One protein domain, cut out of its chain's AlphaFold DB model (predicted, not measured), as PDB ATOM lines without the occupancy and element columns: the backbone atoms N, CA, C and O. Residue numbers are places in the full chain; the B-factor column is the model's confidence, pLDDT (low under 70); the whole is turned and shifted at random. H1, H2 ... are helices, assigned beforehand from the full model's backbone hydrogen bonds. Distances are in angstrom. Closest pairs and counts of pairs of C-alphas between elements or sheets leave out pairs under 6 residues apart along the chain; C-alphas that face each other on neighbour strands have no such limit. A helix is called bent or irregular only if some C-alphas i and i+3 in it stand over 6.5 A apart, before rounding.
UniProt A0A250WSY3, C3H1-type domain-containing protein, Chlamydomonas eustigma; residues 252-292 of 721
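What this domain is: This is residues 252 to 292 of the 721 residues of the protein "C3H1-type domain-containing protein" of Chlamydomonas eustigma (UniProt A0A250WSY3). One long helix, H2, makes a handle whose far part, residues 284 to 292, sticks out, and a small head sits at its other end. In the head, the short helix H1 packs on residues 275 to 279 of H2, and a long loop, residues 257 to 271, swings out from H1 and returns to the start of H2. The printed part has 41 residues, with two named helices in the order H1, H2, no named strand, and the class is all helix. The whole is loose and elongated, with a radius of gyration of the C-alphas of 11.5 A and spans of 34 by 20 by 13 A.

Where its parts are: H1 is residues 252 to 256, with C-alpha 252 at (18.982, -21.192, 46.638). Residues 257 to 271 hold no named element. H2 is residues 272 to 292 and measures 30.7 A from C-alpha 272 at (10.508, -17.603, 37.172) to C-alpha 292 at (10.869, -12.481, 67.453). H2 is irregular, with C-alphas 273 and 276 lying 7.4 A apart, and it has a kink of 29 degrees near residue 279.

How they stand to each other: H1 and H2 touch, with 4 pairs of C-alphas within 8 A. The closest C-alphas of the two are those of Val 254 and Arg 279, 5.8 A apart. H2 touches H1 with residues 275 to 279 alone, and residues 284 to 292 of H2 stand free. In H1 every O i to N i+4 pair is within hydrogen-bond range, and in H2 15 of 17 are.

The domain as a whole: The two C-alphas farthest apart, those of Gln 263 and Ala 292, are 33.9 A from each other. Without residues 284 to 292, the body spans 24 by 17 by 13 A. The printed part has no cut, and the link from H1 to H2 is long. The mean pLDDT of the printed part is 72.8, with values under 70 at residues 260 to 261, 265 to 266, 285 and 287 to 292.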
ATOM      1  N   PHE A 252      18.076 -21.486  47.747       74.44
ATOM      2  CA  PHE A 252      18.982 -21.192  46.638       74.44
ATOM      3  C   PHE A 252      18.195 -20.671  45.435       74.44
ATOM      4  O   PHE A 252      18.417 -19.535  45.029       74.44
ATOM      5  N   PHE A 253      17.192 -21.416  44.965       81.88
ATOM      6  CA  PHE A 253      16.385 -21.039  43.803       81.88
ATOM      7  C   PHE A 253      15.636 -19.711  43.987       81.88
ATOM      8  O   PHE A 253      15.661 -18.870  43.096       81.88
ATOM      9  N   VAL A 254      15.046 -19.451  45.158       83.12
ATOM     10  CA  VAL A 254      14.366 -18.171  45.452       83.12
ATOM     11  C   VAL A 254      15.331 -16.976  45.414       83.12
ATOM     12  O   VAL A 254      14.929 -15.858  45.096       83.12
ATOM     13  N   ASN A 255      16.616 -17.178  45.724       73.50
ATOM     14  CA  ASN A 255      17.600 -16.094  45.740       73.50
ATOM     15  C   ASN A 255      18.333 -15.893  44.408       73.50
ATOM     16  O   ASN A 255      18.770 -14.770  44.133       73.50
ATOM     17  N   THR A 256      18.491 -16.939  43.599       76.31
ATOM     18  CA  THR A 256      19.318 -16.915  42.378       76.31
ATOM     19  C   THR A 256      18.534 -17.188  41.094       76.31
ATOM     20  O   THR A 256      19.072 -16.958  40.017       76.31
ATOM     21  N   GLY A 257      17.307 -17.707  41.183       79.44
ATOM     22  CA  GLY A 257      16.544 -18.238  40.048       79.44
ATOM     23  C   GLY A 257      17.100 -19.544  39.468       79.44
ATOM     24  O   GLY A 257      16.561 -20.055  38.494       79.44
ATOM     25  N   LYS A 258      18.191 -20.078  40.036       80.06
ATOM     26  CA  LYS A 258      18.886 -21.285  39.565       80.06
ATOM     27  C   LYS A 258      19.387 -22.110  40.748       80.06
ATOM     28  O   LYS A 258      20.100 -21.596  41.609       80.06
ATOM     29  N   CYS A 259      19.055 -23.395  40.790       82.81
ATOM     30  CA  CYS A 259      19.556 -24.328  41.799       82.81
ATOM     31  C   CYS A 259      20.439 -25.380  41.129       82.81
ATOM     32  O   CYS A 259      20.033 -25.960  40.127       82.81
ATOM     33  N   PHE A 260      21.603 -25.667  41.715       65.81
ATOM     34  CA  PHE A 260      22.532 -26.692  41.222       65.81
ATOM     35  C   PHE A 260      21.932 -28.107  41.233       65.81
ATOM     36  O   PHE A 260      22.338 -28.949  40.445       65.81
ATOM     37  N   LYS A 261      20.926 -28.353  42.085       68.81
ATOM     38  CA  LYS A 261      20.174 -29.614  42.125       68.81
ATOM     39  C   LYS A 261      19.053 -29.686  41.079       68.81
ATOM     40  O   LYS A 261      18.390 -30.705  40.984       68.81
ATOM     41  N   GLY A 262      18.785 -28.624  40.312       78.06
ATOM     42  CA  GLY A 262      17.770 -28.640  39.250       78.06
ATOM     43  C   GLY A 262      16.421 -29.228  39.697       78.06
ATOM     44  O   GLY A 262      15.858 -28.792  40.700       78.06
ATOM     45  N   GLN A 263      15.921 -30.228  38.965       70.94
ATOM     46  CA  GLN A 263      14.668 -30.936  39.275       70.94
ATOM     47  C   GLN A 263      14.797 -31.975  40.404       70.94
ATOM     48  O   GLN A 263      13.786 -32.409  40.944       70.94
ATOM     49  N   SER A 264      16.016 -32.359  40.803       73.50
ATOM     50  CA  SER A 264      16.262 -33.273  41.932       73.50
ATOM     51  C   SER A 264      16.376 -32.544  43.278       73.50
ATOM     52  O   SER A 264      16.738 -33.133  44.299       73.50
ATOM     53  N   CYS A 265      16.066 -31.245  43.313       65.25
ATOM     54  CA  CYS A 265      16.042 -30.475  44.547       65.25
ATOM     55  C   CYS A 265      14.841 -30.884  45.424       65.25
ATOM     56  O   CYS A 265      13.705 -30.810  44.962       65.25
ATOM     57  N   PRO A 266      15.045 -31.222  46.713       64.38
ATOM     58  CA  PRO A 266      13.955 -31.597  47.622       64.38
ATOM     59  C   PRO A 266      13.080 -30.408  48.056       64.38
ATOM     60  O   PRO A 266      12.106 -30.585  48.783       64.38
ATOM     61  N   PHE A 267      13.435 -29.190  47.642       79.38
ATOM     62  CA  PHE A 267      12.739 -27.957  47.990       79.38
ATOM     63  C   PHE A 267      12.117 -27.327  46.746       79.38
ATOM     64  O   PHE A 267      12.705 -27.346  45.666       79.38
ATOM     65  N   MET A 268      10.948 -26.708  46.903       77.88
ATOM     66  CA  MET A 268      10.154 -26.228  45.773       77.88
ATOM     67  C   MET A 268      10.833 -25.085  45.006       77.88
ATOM     68  O   MET A 268      11.306 -24.107  45.598       77.88
ATOM     69  N   HIS A 269      10.827 -25.199  43.675       86.88
ATOM     70  CA  HIS A 269      11.260 -24.180  42.718       86.88
ATOM     71  C   HIS A 269      10.021 -23.525  42.092       86.88
ATOM     72  O   HIS A 269       9.358 -24.155  41.271       86.88
ATOM     73  N   PRO A 270       9.638 -22.310  42.517       77.38
ATOM     74  CA  PRO A 270       8.498 -21.614  41.931       77.38
ATOM     75  C   PRO A 270       8.814 -21.115  40.518       77.38
ATOM     76  O   PRO A 270       9.978 -20.989  40.148       77.38
ATOM     77  N   ASP A 271       7.784 -20.775  39.747       79.00
ATOM     78  CA  ASP A 271       7.978 -20.241  38.400       79.00
ATOM     79  C   ASP A 271       8.785 -18.923  38.387       79.00
ATOM     80  O   ASP A 271       8.678 -18.088  39.296       79.00
ATOM     81  N   LEU A 272       9.586 -18.733  37.332       75.69
ATOM     82  CA  LEU A 272      10.508 -17.603  37.172       75.69
ATOM     83  C   LEU A 272       9.773 -16.254  37.134       75.69
ATOM     84  O   LEU A 272      10.302 -15.269  37.655       75.69
ATOM     85  N   SER A 273       8.545 -16.208  36.601       71.69
ATOM     86  CA  SER A 273       7.735 -14.980  36.542       71.69
ATOM     87  C   SER A 273       7.312 -14.481  37.931       71.69
ATOM     88  O   SER A 273       7.276 -13.279  38.197       71.69
ATOM     89  N   SER A 274       7.068 -15.407  38.861       73.31
ATOM     90  CA  SER A 274       6.556 -15.130  40.212       73.31
ATOM     91  C   SER A 274       7.664 -14.973  41.262       73.31
ATOM     92  O   SER A 274       7.410 -14.659  42.430       73.31
ATOM     93  N   LEU A 275       8.922 -15.170  40.861       77.69
ATOM     94  CA  LEU A 275      10.072 -15.296  41.754       77.69
ATOM     95  C   LEU A 275      10.371 -14.001  42.526       77.69
ATOM     96  O   LEU A 275      10.762 -14.053  43.693       77.69
ATOM     97  N   LYS A 276      10.119 -12.831  41.923       75.44
ATOM     98  CA  LYS A 276      10.303 -11.517  42.569       75.44
ATOM     99  C   LYS A 276       9.359 -11.337  43.765       75.44
ATOM    100  O   LYS A 276       9.819 -10.997  44.856       75.44
ATOM    101  N   THR A 277       8.075 -11.633  43.578       78.25
ATOM    102  CA  THR A 277       7.029 -11.524  44.609       78.25
ATOM    103  C   THR A 277       7.248 -12.541  45.726       78.25
ATOM    104  O   THR A 277       7.226 -12.198  46.910       78.25
ATOM    105  N   ILE A 278       7.561 -13.786  45.359       76.31
ATOM    106  CA  ILE A 278       7.829 -14.863  46.319       76.31
ATOM    107  C   ILE A 278       9.074 -14.555  47.153       76.31
ATOM    108  O   ILE A 278       9.059 -14.733  48.371       76.31
ATOM    109  N   ARG A 279      10.140 -14.027  46.538       79.56
ATOM    110  CA  ARG A 279      11.351 -13.619  47.258       79.56
ATOM    111  C   ARG A 279      11.075 -12.503  48.261       79.56
ATOM    112  O   ARG A 279      11.558 -12.581  49.388       79.56
ATOM    113  N   GLN A 280      10.310 -11.479  47.879       77.44
ATOM    114  CA  GLN A 280       9.946 -10.379  48.782       77.44
ATOM    115  C   GLN A 280       9.179 -10.892  50.004       77.44
ATOM    116  O   GLN A 280       9.529 -10.560  51.138       77.44
ATOM    117  N   ALA A 281       8.190 -11.758  49.778       73.81
ATOM    118  CA  ALA A 281       7.412 -12.364  50.845       73.81
ATOM    119  C   ALA A 281       8.311 -13.235  51.752       73.81
ATOM    120  O   ALA A 281       8.316 -13.068  52.974       73.81
ATOM    121  N   TRP A 282       9.125 -14.118  51.167       74.19
ATOM    122  CA  TRP A 282      10.029 -15.023  51.888       74.19
ATOM    123  C   TRP A 282      11.037 -14.273  52.778       74.19
ATOM    124  O   TRP A 282      11.271 -14.662  53.923       74.19
ATOM    125  N   VAL A 283      11.591 -13.152  52.296       72.38
ATOM    126  CA  VAL A 283      12.492 -12.286  53.081       72.38
ATOM    127  C   VAL A 283      11.756 -11.578  54.226       72.38
ATOM    128  O   VAL A 283      12.331 -11.436  55.311       72.38
ATOM    129  N   LYS A 284      10.507 -11.136  54.007       70.88
ATOM    130  CA  LYS A 284       9.677 -10.466  55.025       70.88
ATOM    131  C   LYS A 284       9.378 -11.395  56.201       70.88
ATOM    132  O   LYS A 284       9.604 -11.015  57.343       70.88
ATOM    133  N   SER A 285       8.961 -12.624  55.926       69.31
ATOM    134  CA  SER A 285       8.652 -13.592  56.981       69.31
ATOM    135  C   SER A 285       9.890 -14.009  57.790       69.31
ATOM    136  O   SER A 285       9.908 -13.975  59.020       69.31
ATOM    137  N   ARG A 286      11.005 -14.290  57.106       70.19
ATOM    138  CA  ARG A 286      12.286 -14.586  57.768       70.19
ATOM    139  C   ARG A 286      12.773 -13.458  58.680       70.19
ATOM    140  O   ARG A 286      13.417 -13.745  59.685       70.19
ATOM    141  N   ARG A 287      12.496 -12.195  58.325       63.31
ATOM    142  CA  ARG A 287      12.776 -11.027  59.177       63.31
ATOM    143  C   ARG A 287      11.975 -11.128  60.478       63.31
ATOM    144  O   ARG A 287      12.591 -11.148  61.532       63.31
ATOM    145  N   GLN A 288      10.663 -11.334  60.384       64.06
ATOM    146  CA  GLN A 288       9.772 -11.437  61.546       64.06
ATOM    147  C   GLN A 288      10.178 -12.562  62.512       64.06
ATOM    148  O   GLN A 288      10.249 -12.337  63.714       64.06
ATOM    149  N   VAL A 289      10.535 -13.748  61.999       65.19
ATOM    150  CA  VAL A 289      10.989 -14.871  62.847       65.19
ATOM    151  C   VAL A 289      12.299 -14.562  63.571       65.19
ATOM    152  O   VAL A 289      12.484 -14.965  64.718       65.19
ATOM    153  N   ARG A 290      13.231 -13.867  62.914       54.16
ATOM    154  CA  ARG A 290      14.506 -13.490  63.532       54.16
ATOM    155  C   ARG A 290      14.299 -12.434  64.617       54.16
ATOM    156  O   ARG A 290      14.866 -12.572  65.692       54.16
ATOM    157  N   ASP A 291      13.483 -11.426  64.339       47.38
ATOM    158  CA  ASP A 291      13.237 -10.326  65.270       47.38
ATOM    159  C   ASP A 291      12.466 -10.838  66.514       47.38
ATOM    160  O   ASP A 291      12.812 -10.496  67.641       47.38
ATOM    161  N   ALA A 292      11.534 -11.789  66.341       56.19
ATOM    162  CA  ALA A 292      10.869 -12.481  67.453       56.19
ATOM    163  C   ALA A 292      11.833 -13.324  68.317       56.19
ATOM    164  O   ALA A 292      11.704 -13.356  69.538       56.19
TER     165      ALA A 292